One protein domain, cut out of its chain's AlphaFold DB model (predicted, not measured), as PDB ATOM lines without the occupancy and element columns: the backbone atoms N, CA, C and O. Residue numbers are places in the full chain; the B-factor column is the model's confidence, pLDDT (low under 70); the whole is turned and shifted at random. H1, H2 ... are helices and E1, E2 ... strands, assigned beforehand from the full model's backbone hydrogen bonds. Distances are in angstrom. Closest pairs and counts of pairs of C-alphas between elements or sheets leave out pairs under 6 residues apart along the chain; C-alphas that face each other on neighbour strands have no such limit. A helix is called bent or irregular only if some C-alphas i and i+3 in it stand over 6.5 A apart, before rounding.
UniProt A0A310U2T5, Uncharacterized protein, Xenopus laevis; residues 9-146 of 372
ATOM      1  N   ASP A   9      38.688  14.073  21.845       65.94
ATOM      2  CA  ASP A   9      39.710  13.473  20.977       65.94
ATOM      3  C   ASP A   9      39.515  13.801  19.486       65.94
ATOM      4  O   ASP A   9      40.483  13.984  18.743       65.94
ATOM      5  N   ILE A  10      38.262  13.900  19.021       66.50
ATOM      6  CA  ILE A  10      37.960  14.225  17.618       66.50
ATOM      7  C   ILE A  10      38.118  15.726  17.371       66.50
ATOM      8  O   ILE A  10      38.527  16.127  16.282       66.50
ATOM      9  N   THR A  11      37.795  16.564  18.359       70.38
ATOM     10  CA  THR A  11      37.928  18.023  18.233       70.38
ATOM     11  C   THR A  11      39.371  18.512  18.337       70.38
ATOM     12  O   THR A  11      39.699  19.529  17.728       70.38
ATOM     13  N   GLU A  12      40.228  17.793  19.064       78.81
ATOM     14  CA  GLU A  12      41.648  18.126  19.223       78.81
ATOM     15  C   GLU A  12      42.506  17.626  18.056       78.81
ATOM     16  O   GLU A  12      43.507  18.255  17.714       78.81
ATOM     17  N   ASN A  13      42.099  16.539  17.390       80.19
ATOM     18  CA  ASN A  13      42.797  16.027  16.217       80.19
ATOM     19  C   ASN A  13      42.355  16.767  14.932       80.19
ATOM     20  O   ASN A  13      41.235  16.553  14.454       80.19
ATOM     21  N   PRO A  14      43.228  17.570  14.289       77.19
ATOM     22  CA  PRO A  14      42.851  18.377  13.126       77.19
ATOM     23  C   PRO A  14      42.410  17.535  11.922       77.19
ATOM     24  O   PRO A  14      41.560  17.960  11.132       77.19
ATOM     25  N   LEU A  15      42.980  16.336  11.768       74.06
ATOM     26  CA  LEU A  15      42.642  15.426  10.676       74.06
ATOM     27  C   LEU A  15      41.244  14.847  10.883       74.06
ATOM     28  O   LEU A  15      40.409  14.953   9.990       74.06
ATOM     29  N   LEU A  16      40.951  14.325  12.074       74.81
ATOM     30  CA  LEU A  16      39.627  13.768  12.367       74.81
ATOM     31  C   LEU A  16      38.539  14.845  12.304       74.81
ATOM     32  O   LEU A  16      37.485  14.618  11.707       74.81
ATOM     33  N   TYR A  17      38.819  16.040  12.834       75.88
ATOM     34  CA  TYR A  17      37.892  17.165  12.765       75.88
ATOM     35  C   TYR A  17      37.605  17.597  11.321       75.88
ATOM     36  O   TYR A  17      36.446  17.791  10.948       75.88
ATOM     37  N   SER A  18      38.641  17.720  10.485       73.50
ATOM     38  CA  SER A  18      38.475  18.112   9.077       73.50
ATOM     39  C   SER A  18      37.755  17.040   8.255       73.50
ATOM     40  O   SER A  18      36.867  17.379   7.465       73.50
ATOM     41  N   THR A  19      38.052  15.754   8.477       75.06
ATOM     42  CA  THR A  19      37.320  14.640   7.853       75.06
ATOM     43  C   THR A  19      35.846  14.656   8.254       75.06
ATOM     44  O   THR A  19      34.975  14.574   7.388       75.06
ATOM     45  N   TRP A  20      35.547  14.840   9.542       78.06
ATOM     46  CA  TRP A  20      34.172  14.946  10.030       78.06
ATOM     47  C   TRP A  20      33.423  16.137   9.420       78.06
ATOM     48  O   TRP A  20      32.287  15.985   8.965       78.06
ATOM     49  N   LEU A  21      34.056  17.313   9.371       78.06
ATOM     50  CA  LEU A  21      33.459  18.522   8.799       78.06
ATOM     51  C   LEU A  21      33.138  18.323   7.312       78.06
ATOM     52  O   LEU A  21      32.049  18.674   6.860       78.06
ATOM     53  N   THR A  22      34.068  17.707   6.579       76.50
ATOM     54  CA  THR A  22      33.894  17.371   5.161       76.50
ATOM     55  C   THR A  22      32.730  16.406   4.969       76.50
ATOM     56  O   THR A  22      31.860  16.650   4.137       76.50
ATOM     57  N   TRP A  23      32.659  15.346   5.778       74.69
ATOM     58  CA  TRP A  23      31.559  14.385   5.723       74.69
ATOM     59  C   TRP A  23      30.205  15.036   6.016       74.69
ATOM     60  O   TRP A  23      29.227  14.797   5.310       74.69
ATOM     61  N   LYS A  24      30.148  15.914   7.023       76.38
ATOM     62  CA  LYS A  24      28.935  16.661   7.369       76.38
ATOM     63  C   LYS A  24      28.454  17.537   6.211       76.38
ATOM     64  O   LYS A  24      27.258  17.550   5.924       76.38
ATOM     65  N   GLU A  25      29.363  18.250   5.551       75.00
ATOM     66  CA  GLU A  25      29.007  19.101   4.413       75.00
ATOM     67  C   GLU A  25      28.557  18.267   3.205       75.00
ATOM     68  O   GLU A  25      27.537  18.583   2.599       75.00
ATOM     69  N   LEU A  26      29.227  17.144   2.921       74.12
ATOM     70  CA  LEU A  26      28.814  16.213   1.866       74.12
ATOM     71  C   LEU A  26      27.399  15.669   2.100       74.12
ATOM     72  O   LEU A  26      26.587  15.632   1.175       74.12
ATOM     73  N   ARG A  27      27.066  15.281   3.337       73.06
ATOM     74  CA  ARG A  27      25.712  14.807   3.668       73.06
ATOM     75  C   ARG A  27      24.662  15.900   3.500       73.06
ATOM     76  O   ARG A  27      23.593  15.632   2.954       73.06
ATOM     77  N   LYS A  28      24.985  17.129   3.907       75.62
ATOM     78  CA  LYS A  28      24.113  18.294   3.729       75.62
ATOM     79  C   LYS A  28      23.844  18.574   2.248       75.62
ATOM     80  O   LYS A  28      22.691  18.757   1.878       75.62
ATOM     81  N   GLN A  29      24.877  18.554   1.407       72.88
ATOM     82  CA  GLN A  29      24.743  18.754  -0.043       72.88
ATOM     83  C   GLN A  29      23.859  17.684  -0.700       72.88
ATOM     84  O   GLN A  29      23.073  17.993  -1.591       72.88
ATOM     85  N   ASN A  30      23.924  16.443  -0.214       70.38
ATOM     86  CA  ASN A  30      23.101  15.336  -0.707       70.38
ATOM     87  C   ASN A  30      21.703  15.255  -0.054       70.38
ATOM     88  O   ASN A  30      20.965  14.306  -0.316       70.38
ATOM     89  N   ASN A  31      21.308  16.239   0.767       71.56
ATOM     90  CA  ASN A  31      20.037  16.251   1.508       71.56
ATOM     91  C   ASN A  31      19.809  14.989   2.363       71.56
ATOM     92  O   ASN A  31      18.689  14.478   2.453       71.56
ATOM     93  N   LEU A  32      20.879  14.466   2.967       71.94
ATOM     94  CA  LEU A  32      20.821  13.311   3.859       71.94
ATOM     95  C   LEU A  32      20.512  13.804   5.278       71.94
ATOM     96  O   LEU A  32      21.329  14.491   5.896       71.94
ATOM     97  N   ASN A  33      19.320  13.477   5.777       61.31
ATOM     98  CA  ASN A  33      18.762  14.053   7.009       61.31
ATOM     99  C   ASN A  33      19.243  13.367   8.293       61.31
ATOM    100  O   ASN A  33      19.081  13.913   9.383       61.31
ATOM    101  N   SER A  34      19.824  12.174   8.191       61.84
ATOM    102  CA  SER A  34      20.149  11.353   9.351       61.84
ATOM    103  C   SER A  34      21.653  11.353   9.647       61.84
ATOM    104  O   SER A  34      22.485  11.459   8.759       61.84
ATOM    105  N   ASN A  35      22.044  11.197  10.916       65.44
ATOM    106  CA  ASN A  35      23.414  10.770  11.256       65.44
ATOM    107  C   ASN A  35      23.609   9.267  11.021       65.44
ATOM    108  O   ASN A  35      24.704   8.736  11.177       65.44
ATOM    109  N   HIS A  36      22.533   8.596  10.629       70.75
ATOM    110  CA  HIS A  36      22.445   7.167  10.469       70.75
ATOM    111  C   HIS A  36      22.715   6.783   9.015       70.75
ATOM    112  O   HIS A  36      22.624   7.603   8.102       70.75
ATOM    113  N   SER A  37      23.151   5.553   8.800       76.06
ATOM    114  CA  SER A  37      23.366   4.985   7.473       76.06
ATOM    115  C   SER A  37      23.154   3.480   7.563       76.06
ATOM    116  O   SER A  37      23.444   2.865   8.593       76.06
ATOM    117  N   LEU A  38      22.679   2.870   6.479       77.94
ATOM    118  CA  LEU A  38      22.603   1.413   6.372       77.94
ATOM    119  C   LEU A  38      23.998   0.767   6.386       77.94
ATOM    120  O   LEU A  38      24.128  -0.415   6.695       77.94
ATOM    121  N   TYR A  39      25.050   1.533   6.108       78.69
ATOM    122  CA  TYR A  39      26.435   1.055   6.097       78.69
ATOM    123  C   TYR A  39      27.148   1.229   7.430       78.69
ATOM    124  O   TYR A  39      28.353   0.998   7.514       78.69
ATOM    125  N   LEU A  40      26.418   1.606   8.486       80.31
ATOM    126  CA  LEU A  40      26.978   1.603   9.828       80.31
ATOM    127  C   LEU A  40      27.448   0.188  10.189       80.31
ATOM    128  O   LEU A  40      26.697  -0.778   9.982       80.31
ATOM    129  N   PRO A  41      28.673   0.048  10.719       82.81
ATOM    130  CA  PRO A  41      29.164  -1.248  11.131       82.81
ATOM    131  C   PRO A  41      28.403  -1.735  12.368       82.81
ATOM    132  O   PRO A  41      27.962  -0.945  13.207       82.81
ATOM    133  N   LEU A  42      28.251  -3.051  12.491       81.50
ATOM    134  CA  LEU A  42      27.741  -3.684  13.715       81.50
ATOM    135  C   LEU A  42      28.843  -3.850  14.771       81.50
ATOM    136  O   LEU A  42      28.563  -3.998  15.953       81.50
ATOM    137  N   LEU A  43      30.108  -3.825  14.355       79.75
ATOM    138  CA  LEU A  43      31.265  -3.966  15.232       79.75
ATOM    139  C   LEU A  43      31.965  -2.610  15.397       79.75
ATOM    140  O   LEU A  43      32.142  -1.898  14.412       79.75
ATOM    141  N   LEU A  44      32.400  -2.278  16.620       73.25
ATOM    142  CA  LEU A  44      33.079  -1.009  16.956       73.25
ATOM    143  C   LEU A  44      32.264   0.256  16.629       73.25
ATOM    144  O   LEU A  44      32.828   1.325  16.416       73.25
ATOM    145  N   ASN A  45      30.937   0.145  16.593       78.31
ATOM    146  CA  ASN A  45      30.056   1.290  16.429       78.31
ATOM    147  C   ASN A  45      29.663   1.849  17.811       78.31
ATOM    148  O   ASN A  45      29.032   1.120  18.577       78.31
ATOM    149  N   PRO A  46      29.996   3.115  18.133       74.75
ATOM    150  CA  PRO A  46      29.649   3.732  19.415       74.75
ATOM    151  C   PRO A  46      28.143   3.732  19.715       74.75
ATOM    152  O   PRO A  46      27.750   3.550  20.866       74.75
ATOM    153  N   ASP A  47      27.306   3.863  18.681       76.75
ATOM    154  CA  ASP A  47      25.842   3.889  18.810       76.75
ATOM    155  C   ASP A  47      25.250   2.488  19.039       76.75
ATOM    156  O   ASP A  47      24.101   2.342  19.472       76.75
ATOM    157  N   PHE A  48      26.028   1.438  18.762       81.50
ATOM    158  CA  PHE A  48      25.645   0.049  18.965       81.50
ATOM    159  C   PHE A  48      26.487  -0.588  20.071       81.50
ATOM    160  O   PHE A  48      27.523  -1.218  19.843       81.50
ATOM    161  N   GLN A  49      25.999  -0.467  21.304       71.25
ATOM    162  CA  GLN A  49      26.608  -1.125  22.454       71.25
ATOM    163  C   GLN A  49      26.344  -2.634  22.401       71.25
ATOM    164  O   GLN A  49      25.353  -3.139  22.927       71.25
ATOM    165  N   SER A  50      27.257  -3.364  21.761       65.06
ATOM    166  CA  SER A  50      27.240  -4.831  21.687       65.06
ATOM    167  C   SER A  50      27.422  -5.517  23.050       65.06
ATOM    168  O   SER A  50      27.140  -6.707  23.184       65.06
ATOM    169  N   GLY A  51      27.845  -4.784  24.086       69.56
ATOM    170  CA  GLY A  51      28.007  -5.304  25.443       69.56
ATOM    171  C   GLY A  51      28.919  -6.535  25.474       69.56
ATOM    172  O   GLY A  51      30.023  -6.517  24.938       69.56
ATOM    173  N   ARG A  52      28.442  -7.632  26.077       62.31
ATOM    174  CA  ARG A  52      29.177  -8.911  26.166       62.31
ATOM    175  C   ARG A  52      29.186  -9.721  24.859       62.31
ATOM    176  O   ARG A  52      29.901 -10.714  24.776       62.31
ATOM    177  N   ALA A  53      28.434  -9.312  23.836       67.25
ATOM    178  CA  ALA A  53      28.327 -10.024  22.561       67.25
ATOM    179  C   ALA A  53      29.413  -9.628  21.539       67.25
ATOM    180  O   ALA A  53      29.321  -9.993  20.370       67.25
ATOM    181  N   LEU A  54      30.466  -8.909  21.949       75.38
ATOM    182  CA  LEU A  54      31.531  -8.451  21.049       75.38
ATOM    183  C   LEU A  54      32.189  -9.606  20.270       75.38
ATOM    184  O   LEU A  54      32.369  -9.497  19.061       75.38
ATOM    185  N   ALA A  55      32.480 -10.726  20.940       78.81
ATOM    186  CA  ALA A  55      33.054 -11.917  20.308       78.81
ATOM    187  C   ALA A  55      32.115 -12.533  19.251       78.81
ATOM    188  O   ALA A  55      32.568 -13.037  18.226       78.81
ATOM    189  N   ILE A  56      30.799 -12.431  19.465       82.25
ATOM    190  CA  ILE A  56      29.785 -12.903  18.517       82.25
ATOM    191  C   ILE A  56      29.783 -12.010  17.273       82.25
ATOM    192  O   ILE A  56      29.835 -12.506  16.157       82.25
ATOM    193  N   TYR A  57      29.795 -10.685  17.430       84.06
ATOM    194  CA  TYR A  57      29.837  -9.791  16.265       84.06
ATOM    195  C   TYR A  57      31.187  -9.821  15.527       84.06
ATOM    196  O   TYR A  57      31.250  -9.505  14.338       84.06
ATOM    197  N   GLN A  58      32.270 -10.233  16.195       83.75
ATOM    198  CA  GLN A  58      33.547 -10.519  15.537       83.75
ATOM    199  C   GLN A  58      33.461 -11.752  14.632       83.75
ATOM    200  O   GLN A  58      33.939 -11.681  13.500       83.75
ATOM    201  N   SER A  59      32.820 -12.839  15.079       83.50
ATOM    202  CA  SER A  59      32.600 -14.004  14.210       83.50
ATOM    203  C   SER A  59      31.653 -13.667  13.058       83.50
ATOM    204  O   SER A  59      31.937 -13.996  11.913       83.50
ATOM    205  N   TRP A  60      30.605 -12.878  13.312       86.19
ATOM    206  CA  TRP A  60      29.702 -12.385  12.264       86.19
ATOM    207  C   TRP A  60      30.444 -11.624  11.165       86.19
ATOM    208  O   TRP A  60      30.156 -11.813   9.985       86.19
ATOM    209  N   ARG A  61      31.432 -10.801  11.536       83.69
ATOM    210  CA  ARG A  61      32.270 -10.076  10.576       83.69
ATOM    211  C   ARG A  61      33.082 -11.019   9.688       83.69
ATOM    212  O   ARG A  61      33.227 -10.724   8.503       83.69
ATOM    213  N   GLN A  62      33.617 -12.106  10.244       83.38
ATOM    214  CA  GLN A  62      34.364 -13.116   9.481       83.38
ATOM    215  C   GLN A  62      33.455 -13.836   8.477       83.38
ATOM    216  O   GLN A  62      33.851 -14.046   7.337       83.38
ATOM    217  N   GLU A  63      32.203 -14.075   8.867       81.75
ATOM    218  CA  GLU A  63      31.147 -14.652   8.023       81.75
ATOM    219  C   GLU A  63      30.493 -13.632   7.065       81.75
ATOM    220  O   GLU A  63      29.505 -13.921   6.386       81.75
ATOM    221  N   GLY A  64      31.027 -12.409   6.998       81.25
ATOM    222  CA  GLY A  64      30.606 -11.379   6.051       81.25
ATOM    223  C   GLY A  64      29.458 -10.479   6.513       81.25
ATOM    224  O   GLY A  64      29.081  -9.581   5.760       81.25
ATOM    225  N   VAL A  65      28.932 -10.637   7.735       84.00
ATOM    226  CA  VAL A  65      27.938  -9.730   8.338       84.00
ATOM    227  C   VAL A  65      28.656  -8.583   9.053       84.00
ATOM    228  O   VAL A  65      29.064  -8.678  10.209       84.00
ATOM    229  N   THR A  66      28.825  -7.476   8.342       82.38
ATOM    230  CA  THR A  66      29.580  -6.298   8.774       82.38
ATOM    231  C   THR A  66      28.698  -5.083   9.037       82.38
ATOM    232  O   THR A  66      29.022  -4.292   9.923       82.38
ATOM    233  N   THR A  67      27.587  -4.932   8.311       84.12
ATOM    234  CA  THR A  67      26.782  -3.698   8.283       84.12
ATOM    235  C   THR A  67      25.303  -3.940   8.556       84.12
ATOM    236  O   THR A  67      24.767  -5.026   8.327       84.12
ATOM    237  N   VAL A  68      24.614  -2.880   8.987       84.31
ATOM    238  CA  VAL A  68      23.159  -2.865   9.210       84.31
ATOM    239  C   VAL A  68      22.374  -3.252   7.944       84.31
ATOM    240  O   VAL A  68      21.382  -3.976   8.032       84.31
ATOM    241  N   ARG A  69      22.844  -2.859   6.749       83.00
ATOM    242  CA  ARG A  69      22.210  -3.172   5.455       83.00
ATOM    243  C   ARG A  69      21.993  -4.667   5.262       83.00
ATOM    244  O   ARG A  69      20.985  -5.084   4.697       83.00
ATOM    245  N   GLN A  70      22.909  -5.494   5.751       84.12
ATOM    246  CA  GLN A  70      22.836  -6.942   5.560       84.12
ATOM    247  C   GLN A  70      21.730  -7.604   6.392       84.12
ATOM    248  O   GLN A  70      21.346  -8.726   6.065       84.12
ATOM    249  N   LEU A  71      21.188  -6.895   7.392       84.50
ATOM    250  CA  LEU A  71      20.018  -7.279   8.195       84.50
ATOM    251  C   LEU A  71      18.690  -6.777   7.605       84.50
ATOM    252  O   LEU A  71      17.619  -7.024   8.168       84.50
ATOM    253  N   THR A  72      18.744  -6.086   6.467       84.19
ATOM    254  CA  THR A  72      17.573  -5.594   5.736       84.19
ATOM    255  C   THR A  72      17.365  -6.378   4.449       84.19
ATOM    256  O   THR A  72      18.291  -6.987   3.904       84.19
ATOM    257  N   LYS A  73      16.124  -6.406   3.972       80.19
ATOM    258  CA  LYS A  73      15.800  -6.959   2.657       80.19
ATOM    259  C   LYS A  73      16.263  -5.981   1.578       80.19
ATOM    260  O   LYS A  73      16.019  -4.790   1.706       80.19
ATOM    261  N   ASN A  74      16.881  -6.495   0.515       66.62
ATOM    262  CA  ASN A  74      17.478  -5.667  -0.541       66.62
ATOM    263  C   ASN A  74      16.477  -4.685  -1.180       66.62
ATOM    264  O   ASN A  74      16.865  -3.559  -1.467       66.62
ATOM    265  N   ASP A  75      15.207  -5.091  -1.316       63.41
ATOM    266  CA  ASP A  75      14.195  -4.352  -2.091       63.41
ATOM    267  C   ASP A  75      13.014  -3.851  -1.249       63.41
ATOM    268  O   ASP A  75      12.035  -3.320  -1.769       63.41
ATOM    269  N   THR A  76      13.052  -4.044   0.072       63.06
ATOM    270  CA  THR A  76      11.979  -3.569   0.954       63.06
ATOM    271  C   THR A  76      12.594  -2.918   2.176       63.06
ATOM    272  O   THR A  76      13.509  -3.499   2.754       63.06
ATOM    273  N   HIS A  77      12.047  -1.779   2.618       71.94
ATOM    274  CA  HIS A  77      12.431  -1.071   3.852       71.94
ATOM    275  C   HIS A  77      12.049  -1.865   5.124       71.94
ATOM    276  O   HIS A  77      11.429  -1.358   6.059       71.94
ATOM    277  N   LYS A  78      12.333  -3.169   5.134       80.19
ATOM    278  CA  LYS A  78      11.914  -4.161   6.118       80.19
ATOM    279  C   LYS A  78      13.110  -5.008   6.538       80.19
ATOM    280  O   LYS A  78      14.023  -5.293   5.764       80.19
ATOM    281  N   LEU A  79      13.055  -5.440   7.790       82.62
ATOM    282  CA  LEU A  79      14.041  -6.313   8.416       82.62
ATOM    283  C   LEU A  79      13.955  -7.733   7.840       82.62
ATOM    284  O   LEU A  79      12.877  -8.190   7.436       82.62
ATOM    285  N   LEU A  80      15.080  -8.447   7.846       83.38
ATOM    286  CA  LEU A  80      15.084  -9.895   7.650       83.38
ATOM    287  C   LEU A  80      14.424 -10.584   8.848       83.38
ATOM    288  O   LEU A  80      14.602 -10.174   9.996       83.38
ATOM    289  N   THR A  81      13.661 -11.643   8.583       84.19
ATOM    290  CA  THR A  81      13.231 -12.558   9.646       84.19
ATOM    291  C   THR A  81      14.397 -13.458  10.053       84.19
ATOM    292  O   THR A  81      15.332 -13.650   9.275       84.19
ATOM    293  N   LEU A  82      14.336 -14.045  11.254       80.44
ATOM    294  CA  LEU A  82      15.367 -14.973  11.731       80.44
ATOM    295  C   LEU A  82      15.600 -16.117  10.731       80.44
ATOM    296  O   LEU A  82      16.743 -16.386  10.385       80.44
ATOM    297  N   ALA A  83      14.526 -16.702  10.189       82.25
ATOM    298  CA  ALA A  83      14.612 -17.754   9.177       82.25
ATOM    299  C   ALA A  83      15.349 -17.289   7.909       82.25
ATOM    300  O   ALA A  83      16.214 -17.989   7.398       82.25
ATOM    301  N   GLN A  84      15.069 -16.074   7.424       83.44
ATOM    302  CA  GLN A  84      15.738 -15.522   6.240       83.44
ATOM    303  C   GLN A  84      17.209 -15.194   6.500       83.44
ATOM    304  O   GLN A  84      18.054 -15.395   5.629       83.44
ATOM    305  N   PHE A  85      17.520 -14.690   7.694       82.62
ATOM    306  CA  PHE A  85      18.894 -14.447   8.116       82.62
ATOM    307  C   PHE A  85      19.680 -15.759   8.215       82.62
ATOM    308  O   PHE A  85      20.790 -15.842   7.706       82.62
ATOM    309  N   GLN A  86      19.063 -16.797   8.777       81.62
ATOM    310  CA  GLN A  86      19.604 -18.150   8.871       81.62
ATOM    311  C   GLN A  86      19.865 -18.781   7.496       81.62
ATOM    312  O   GLN A  86      20.904 -19.401   7.300       81.62
ATOM    313  N   THR A  87      18.979 -18.578   6.516       83.31
ATOM    314  CA  THR A  87      19.227 -19.026   5.134       83.31
ATOM    315  C   THR A  87      20.387 -18.269   4.484       83.31
ATOM    316  O   THR A  87      21.164 -18.858   3.739       83.31
ATOM    317  N   LYS A  88      20.510 -16.961   4.749       82.12
ATOM    318  CA  LYS A  88      21.532 -16.099   4.136       82.12
ATOM    319  C   LYS A  88      22.915 -16.266   4.773       82.12
ATOM    320  O   LYS A  88      23.912 -16.149   4.068       82.12
ATOM    321  N   PHE A  89      22.968 -16.553   6.072       81.69
ATOM    322  CA  PHE A  89      24.198 -16.768   6.837       81.69
ATOM    323  C   PHE A  89      24.105 -18.047   7.693       81.69
ATOM    324  O   PHE A  89      23.998 -17.969   8.923       81.69
ATOM    325  N   PRO A  90      24.163 -19.237   7.062       75.94
ATOM    326  CA  PRO A  90      24.065 -20.522   7.755       75.94
ATOM    327  C   PRO A  90      25.063 -20.758   8.905       75.94
ATOM    328  O   PRO A  90      24.689 -21.421   9.865       75.94
ATOM    329  N   PRO A  91      26.303 -20.228   8.894       72.12
ATOM    330  CA  PRO A  91      27.265 -20.450   9.983       72.12
ATOM    331  C   PRO A  91      26.906 -19.753  11.308       72.12
ATOM    332  O   PRO A  91      27.464 -20.064  12.356       72.12
ATOM    333  N   ILE A  92      25.960 -18.808  11.293       70.88
ATOM    334  CA  ILE A  92      25.686 -17.891  12.414       70.88
ATOM    335  C   ILE A  92      24.578 -18.423  13.370       70.88
ATOM    336  O   ILE A  92      24.096 -17.734  14.271       70.88
ATOM    337  N   MET A  93      24.191 -19.694  13.229       62.25
ATOM    338  CA  MET A  93      22.962 -20.303  13.780       62.25
ATOM    339  C   MET A  93      22.761 -20.243  15.302       62.25
ATOM    340  O   MET A  93      21.633 -20.395  15.765       62.25
ATOM    341  N   HIS A  94      23.809 -20.019  16.094       69.25
ATOM    342  CA  HIS A  94      23.767 -20.296  17.533       69.25
ATOM    343  C   HIS A  94      23.383 -19.105  18.430       69.25
ATOM    344  O   HIS A  94      23.162 -19.297  19.622       69.25
ATOM    345  N   ASN A  95      23.255 -17.882  17.895       76.56
ATOM    346  CA  ASN A  95      23.151 -16.666  18.719       76.56
ATOM    347  C   ASN A  95      21.885 -15.831  18.449       76.56
ATOM    348  O   ASN A  95      21.958 -14.690  17.985       76.56
ATOM    349  N   ILE A  96      20.715 -16.379  18.800       80.38
ATOM    350  CA  ILE A  96      19.404 -15.720  18.617       80.38
ATOM    351  C   ILE A  96      19.347 -14.356  19.322       80.38
ATOM    352  O   ILE A  96      18.863 -13.382  18.749       80.38
ATOM    353  N   PHE A  97      19.888 -14.241  20.538       82.88
ATOM    354  CA  PHE A  97      19.886 -12.976  21.282       82.88
ATOM    355  C   PHE A  97      20.712 -11.880  20.597       82.88
ATOM    356  O   PHE A  97      20.264 -10.736  20.522       82.88
ATOM    357  N   ALA A  98      21.873 -12.229  20.032       83.50
ATOM    358  CA  ALA A  98      22.694 -11.283  19.273       83.50
ATOM    359  C   ALA A  98      21.974 -10.816  17.999       83.50
ATOM    360  O   ALA A  98      22.046  -9.639  17.633       83.50
ATOM    361  N   PHE A  99      21.216 -11.712  17.359       85.62
ATOM    362  CA  PHE A  99      20.345 -11.348  16.247       85.62
ATOM    363  C   PHE A  99      19.236 -10.386  16.666       85.62
ATOM    364  O   PHE A  99      19.095  -9.336  16.045       85.62
ATOM    365  N   LEU A 100      18.504 -10.669  17.745       85.25
ATOM    366  CA  LEU A 100      17.443  -9.780  18.236       85.25
ATOM    367  C   LEU A 100      17.980  -8.394  18.626       85.25
ATOM    368  O   LEU A 100      17.344  -7.377  18.333       85.25
ATOM    369  N   GLN A 101      19.168  -8.330  19.230       87.19
ATOM    370  CA  GLN A 101      19.834  -7.069  19.566       87.19
ATOM    371  C   GLN A 101      20.175  -6.263  18.304       87.19
ATOM    372  O   GLN A 101      19.821  -5.083  18.203       87.19
ATOM    373  N   ALA A 102      20.795  -6.904  17.310       86.06
ATOM    374  CA  ALA A 102      21.130  -6.262  16.042       86.06
ATOM    375  C   ALA A 102      19.872  -5.853  15.254       86.06
ATOM    376  O   ALA A 102      19.827  -4.775  14.658       86.06
ATOM    377  N   GLN A 103      18.811  -6.661  15.304       86.12
ATOM    378  CA  GLN A 103      17.525  -6.377  14.672       86.12
ATOM    379  C   GLN A 103      16.821  -5.181  15.332       86.12
ATOM    380  O   GLN A 103      16.297  -4.315  14.632       86.12
ATOM    381  N   THR A 104      16.858  -5.084  16.664       87.25
ATOM    382  CA  THR A 104      16.294  -3.946  17.411       87.25
ATOM    383  C   THR A 104      17.018  -2.649  17.057       87.25
ATOM    384  O   THR A 104      16.376  -1.633  16.774       87.25
ATOM    385  N   TYR A 105      18.350  -2.683  17.004       86.56
ATOM    386  CA  TYR A 105      19.156  -1.541  16.572       86.56
ATOM    387  C   TYR A 105      18.887  -1.152  15.110       86.56
ATOM    388  O   TYR A 105      18.688   0.025  14.796       86.56
ATOM    389  N   THR A 106      18.795  -2.142  14.221       86.44
ATOM    390  CA  THR A 106      18.467  -1.927  12.806       86.44
ATOM    391  C   THR A 106      17.079  -1.304  12.655       86.44
ATOM    392  O   THR A 106      16.914  -0.362  11.889       86.44
ATOM    393  N   SER A 107      16.090  -1.756  13.433       85.81
ATOM    394  CA  SER A 107      14.735  -1.189  13.427       85.81
ATOM    395  C   SER A 107      14.724   0.289  13.818       85.81
ATOM    396  O   SER A 107      14.061   1.093  13.164       85.81
ATOM    397  N   ARG A 108      15.491   0.664  14.852       84.88
ATOM    398  CA  ARG A 108      15.652   2.070  15.258       84.88
ATOM    399  C   ARG A 108      16.326   2.889  14.163       84.88
ATOM    400  O   ARG A 108      15.811   3.940  13.810       84.88
ATOM    401  N   THR A 109      17.417   2.370  13.600       81.56
ATOM    402  CA  THR A 109      18.148   3.004  12.495       81.56
ATOM    403  C   THR A 109      17.210   3.278  11.318       81.56
ATOM    404  O   THR A 109      17.097   4.420  10.900       81.56
ATOM    405  N   ILE A 110      16.460   2.269  10.859       83.31
ATOM    406  CA  ILE A 110      15.502   2.368   9.743       83.31
ATOM    407  C   ILE A 110      14.475   3.484   9.947       83.31
ATOM    408  O   ILE A 110      14.206   4.233   9.014       83.31
ATOM    409  N   ARG A 111      13.913   3.620  11.155       82.44
ATOM    410  CA  ARG A 111      12.916   4.665  11.457       82.44
ATOM    411  C   ARG A 111      13.473   6.085  11.348       82.44
ATOM    412  O   ARG A 111      12.695   7.021  11.213       82.44
ATOM    413  N   LEU A 112      14.789   6.238  11.456       79.62
ATOM    414  CA  LEU A 112      15.481   7.522  11.391       79.62
ATOM    415  C   LEU A 112      16.004   7.839   9.984       79.62
ATOM    416  O   LEU A 112      16.493   8.945   9.770       79.62
ATOM    417  N   LEU A 113      15.926   6.892   9.042       77.75
ATOM    418  CA  LEU A 113      16.346   7.081   7.655       77.75
ATOM    419  C   LEU A 113      15.206   7.682   6.826       77.75
ATOM    420  O   LEU A 113      14.063   7.234   6.910       77.75
ATOM    421  N   ALA A 114      15.532   8.661   5.987       74.69
ATOM    422  CA  ALA A 114      14.636   9.125   4.931       74.69
ATOM    423  C   ALA A 114      14.714   8.190   3.712       74.69
ATOM    424  O   ALA A 114      15.705   7.483   3.539       74.69
ATOM    425  N   ASP A 115      13.733   8.235   2.804       74.69
ATOM    426  CA  ASP A 115      13.744   7.409   1.579       74.69
ATOM    427  C   ASP A 115      15.018   7.611   0.735       74.69
ATOM    428  O   ASP A 115      15.550   6.666   0.160       74.69
ATOM    429  N   LYS A 116      15.576   8.829   0.737       71.69
ATOM    430  CA  LYS A 116      16.847   9.147   0.064       71.69
ATOM    431  C   LYS A 116      18.072   8.482   0.703       71.69
ATOM    432  O   LYS A 116      19.079   8.318   0.025       71.69
ATOM    433  N   ASP A 117      18.008   8.100   1.979       72.88
ATOM    434  CA  ASP A 117      19.120   7.441   2.671       72.88
ATOM    435  C   ASP A 117      19.240   5.947   2.294       72.88
ATOM    436  O   ASP A 117      20.292   5.347   2.515       72.88
ATOM    437  N   TRP A 118      18.192   5.335   1.721       73.31
ATOM    438  CA  TRP A 118      18.174   3.906   1.372       73.31
ATOM    439  C   TRP A 118      18.984   3.568   0.117       73.31
ATOM    440  O   TRP A 118      19.619   2.512   0.063       73.31
ATOM    441  N   ASP A 119      18.992   4.468  -0.866       72.56
ATOM    442  CA  ASP A 119      19.791   4.336  -2.086       72.56
ATOM    443  C   ASP A 119      20.331   5.694  -2.554       72.56
ATOM    444  O   ASP A 119      19.854   6.281  -3.526       72.56
ATOM    445  N   ASN A 120      21.354   6.203  -1.862       73.50
ATOM    446  CA  ASN A 120      22.065   7.393  -2.326       73.50
ATOM    447  C   ASN A 120      23.271   7.029  -3.214       73.50
ATOM    448  O   ASN A 120      23.936   5.998  -3.057       73.50
ATOM    449  N   SER A 121      23.548   7.906  -4.182       72.44
ATOM    450  CA  SER A 121      24.631   7.752  -5.157       72.44
ATOM    451  C   SER A 121      26.012   7.701  -4.491       72.44
ATOM    452  O   SER A 121      26.889   6.978  -4.969       72.44
ATOM    453  N   LEU A 122      26.182   8.413  -3.372       73.38
ATOM    454  CA  LEU A 122      27.412   8.479  -2.583       73.38
ATOM    455  C   LEU A 122      27.769   7.127  -1.955       73.38
ATOM    456  O   LEU A 122      28.894   6.662  -2.099       73.38
ATOM    457  N   ASP A 123      26.812   6.454  -1.334       73.06
ATOM    458  CA  ASP A 123      26.990   5.150  -0.710       73.06
ATOM    459  C   ASP A 123      27.258   4.080  -1.771       73.06
ATOM    460  O   ASP A 123      28.215   3.310  -1.657       73.06
ATOM    461  N   ARG A 124      26.488   4.085  -2.871       73.00
ATOM    462  CA  ARG A 124      26.757   3.219  -4.034       73.00
ATOM    463  C   ARG A 124      28.158   3.406  -4.596       73.00
ATOM    464  O   ARG A 124      28.687   2.478  -5.201       73.00
ATOM    465  N   TYR A 125      28.725   4.595  -4.461       73.31
ATOM    466  CA  TYR A 125      30.068   4.912  -4.904       73.31
ATOM    467  C   TYR A 125      31.131   4.471  -3.878       73.31
ATOM    468  O   TYR A 125      32.072   3.780  -4.264       73.31
ATOM    469  N   LEU A 126      30.947   4.756  -2.583       71.88
ATOM    470  CA  LEU A 126      31.877   4.376  -1.506       71.88
ATOM    471  C   LEU A 126      32.032   2.858  -1.340       71.88
ATOM    472  O   LEU A 126      33.089   2.379  -0.934       71.88
ATOM    473  N   LEU A 127      30.998   2.088  -1.678       71.25
ATOM    474  CA  LEU A 127      30.995   0.625  -1.549       71.25
ATOM    475  C   LEU A 127      31.555  -0.104  -2.772       71.25
ATOM    476  O   LEU A 127      31.609  -1.334  -2.782       71.25
ATOM    477  N   ARG A 128      31.966   0.616  -3.821       67.69
ATOM    478  CA  ARG A 128      32.645   0.017  -4.978       67.69
ATOM    479  C   ARG A 128      34.085  -0.312  -4.594       67.69
ATOM    480  O   ARG A 128      35.003   0.440  -4.898       67.69
ATOM    481  N   THR A 129      34.299  -1.445  -3.936       55.50
ATOM    482  CA  THR A 129      35.617  -1.810  -3.386       55.50
ATOM    483  C   THR A 129      36.444  -2.770  -4.242       55.50
ATOM    484  O   THR A 129      37.492  -3.219  -3.795       55.50
ATOM    485  N   ASN A 130      36.041  -3.100  -5.473       55.22
ATOM    486  CA  ASN A 130      36.573  -4.318  -6.108       55.22
ATOM    487  C   ASN A 130      37.586  -4.095  -7.246       55.22
ATOM    488  O   ASN A 130      38.016  -5.063  -7.866       55.22
ATOM    489  N   SER A 131      38.005  -2.860  -7.543       59.25
ATOM    490  CA  SER A 131      39.073  -2.625  -8.527       59.25
ATOM    491  C   SER A 131      39.874  -1.380  -8.190       59.25
ATOM    492  O   SER A 131      39.310  -0.302  -8.062       59.25
ATOM    493  N   THR A 132      41.197  -1.519  -8.095       64.81
ATOM    494  CA  THR A 132      42.149  -0.407  -7.937       64.81
ATOM    495  C   THR A 132      42.381   0.349  -9.249       64.81
ATOM    496  O   THR A 132      42.825   1.500  -9.249       64.81
ATOM    497  N   ARG A 133      42.053  -0.263 -10.395       72.00
ATOM    498  CA  ARG A 133      42.285   0.321 -11.717       72.00
ATOM    499  C   ARG A 133      41.162   1.287 -12.087       72.00
ATOM    500  O   ARG A 133      40.000   0.909 -12.188       72.00
ATOM    501  N   GLY A 134      41.531   2.537 -12.362       71.50
ATOM    502  CA  GLY A 134      40.594   3.564 -12.824       71.50
ATOM    503  C   GLY A 134      39.753   4.204 -11.718       71.50
ATOM    504  O   GLY A 134      38.881   5.006 -12.045       71.50
ATOM    505  N   VAL A 135      40.038   3.912 -10.442       74.31
ATOM    506  CA  VAL A 135      39.380   4.532  -9.277       74.31
ATOM    507  C   VAL A 135      39.447   6.051  -9.378       74.31
ATOM    508  O   VAL A 135      38.414   6.697  -9.370       74.31
ATOM    509  N   ILE A 136      40.629   6.630  -9.609       72.31
ATOM    510  CA  ILE A 136      40.796   8.090  -9.722       72.31
ATOM    511  C   ILE A 136      39.883   8.683 -10.808       72.31
ATOM    512  O   ILE A 136      39.198   9.673 -10.571       72.31
ATOM    513  N   SER A 137      39.824   8.067 -11.992       76.44
ATOM    514  CA  SER A 137      38.985   8.552 -13.095       76.44
ATOM    515  C   SER A 137      37.488   8.393 -12.820       76.44
ATOM    516  O   SER A 137      36.698   9.212 -13.285       76.44
ATOM    517  N   GLN A 138      37.086   7.346 -12.098       73.62
ATOM    518  CA  GLN A 138      35.699   7.138 -11.677       73.62
ATOM    519  C   GLN A 138      35.307   8.110 -10.562       73.62
ATOM    520  O   GLN A 138      34.211   8.655 -10.605       73.62
ATOM    521  N   ASN A 139      36.216   8.382  -9.623       73.88
ATOM    522  CA  ASN A 139      36.058   9.385  -8.571       73.88
ATOM    523  C   ASN A 139      35.844  10.765  -9.181       73.88
ATOM    524  O   ASN A 139      34.909  11.470  -8.821       73.88
ATOM    525  N   TYR A 140      36.685  11.124 -10.149       70.81
ATOM    526  CA  TYR A 140      36.577  12.399 -10.842       70.81
ATOM    527  C   TYR A 140      35.256  12.521 -11.612       70.81
ATOM    528  O   TYR A 140      34.601  13.550 -11.511       70.81
ATOM    529  N   ARG A 141      34.826  11.460 -12.312       76.69
ATOM    530  CA  ARG A 141      33.517  11.420 -12.988       76.69
ATOM    531  C   ARG A 141      32.356  11.550 -12.008       76.69
ATOM    532  O   ARG A 141      31.495  12.384 -12.217       76.69
ATOM    533  N   PHE A 142      32.374  10.800 -10.907       75.12
ATOM    534  CA  PHE A 142      31.342  10.893  -9.876       75.12
ATOM    535  C   PHE A 142      31.234  12.314  -9.313       75.12
ATOM    536  O   PHE A 142      30.132  12.850  -9.210       75.12
ATOM    537  N   LEU A 143      32.368  12.945  -8.994       71.94
ATOM    538  CA  LEU A 143      32.387  14.338  -8.558       71.94
ATOM    539  C   LEU A 143      31.836  15.262  -9.649       71.94
ATOM    540  O   LEU A 143      31.002  16.103  -9.352       71.94
ATOM    541  N   GLN A 144      32.244  15.083 -10.903       71.69
ATOM    542  CA  GLN A 144      31.771  15.901 -12.018       71.69
ATOM    543  C   GLN A 144      30.254  15.775 -12.248       71.69
ATOM    544  O   GLN A 144      29.606  16.778 -12.520       71.69
ATOM    545  N   ASP A 145      29.693  14.575 -12.104       74.06
ATOM    546  CA  ASP A 145      28.271  14.301 -12.342       74.06
ATOM    547  C   ASP A 145      27.371  14.773 -11.184       74.06
ATOM    548  O   ASP A 145      26.192  15.046 -11.392       74.06
ATOM    549  N   ASN A 146      27.906  14.849  -9.956       69.38
ATOM    550  CA  ASN A 146      27.141  15.221  -8.754       69.38
ATOM    551  C   ASN A 146      27.424  16.655  -8.271       69.38
ATOM    552  O   ASN A 146      26.727  17.145  -7.384       69.38
TER     553      ASN A 146
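This is residues 9 to 146 of the 372 residues of an uncharacterized protein of Xenopus laevis (UniProt A0A310U2T5). Two unequal lobes make a loosely joined shape: in the first, H4, H5 and E1 gather round the long helix H6, with H3 meeting H6 near its first residues; in the second, H1, H2, H8 and H9 are spread out, H2 apart from both H8 and H9. The unnamed residues 30 to 50 and the stretch with H7 join the lobes, and residues 128 to 137 stick out. The printed part has 138 residues and is mostly helix, with nine named helices and one named strand in the order H1 H2 H3 H4 E1 H5 H6 H7 H8 H9. It is only just compact, close to loose, with a radius of gyration of the C-alphas of 16.8 A and spans of 46 by 36 by 31 A.

Start with H1, residues 9 to 12, and H2, residues 14 to 29: they only just touch, and only at the corner, with C-alphas 10 and 16 closest at 5.5 A. Look next at H3, residues 51 to 62, and H6, residues 96 to 112, which only just touch, with 3 pairs of C-alphas within 8 A, the closest being Ala 53 and Ala 98 at 6.6 A; they are about perpendicular at 88 degrees. H4, residues 68 to 71, touches H6, with C-alphas 68 and 106 closest at 6.0 A. E1, residues 76 to 79, pairs with no named strand; its closest C-alpha to H6 is that of Leu 79, 7.2 A from Gln 103. H5, residues 82 to 88, is close to H6 but not clearly touching, with C-alphas 82 and 99 closest at 7.6 A. H7, residues 115 to 118, touches no helix. H8, residues 121 to 126, and H9, residues 135 to 146, are close but not clearly touching, with C-alphas 125 and 142 closest at 7.9 A, at a shallow tilt of 19 degrees, opposite ways. Each O i to N i+4 pair is within hydrogen-bond range in H2, H5, H6, H8 and H9, and 6 of 8 are in H3; H1, H4 and H7 are too short for one.

Find C-alpha 9 at (39.710, 13.473, 20.977), where H1 begins. H2 runs 22.4 A and H3 18.9 A; H3 is irregular, with C-alphas 52 and 55 7.6 A apart. From C-alpha 96 at (19.404, -15.720, 18.617), H6 runs 24.7 A. H9 runs 16.3 A to C-alpha 146 at (27.141, 15.221, -8.754).

The C-alphas of His 94 and Gln 144 are the two farthest apart, 47.4 A. The printed part has no cut. Its one long link, H2 to H3, has 21 residues. Mean pLDDT of the printed part is 76.2; 20 residues are under 70, among them 50 to 53 and 128 to 132.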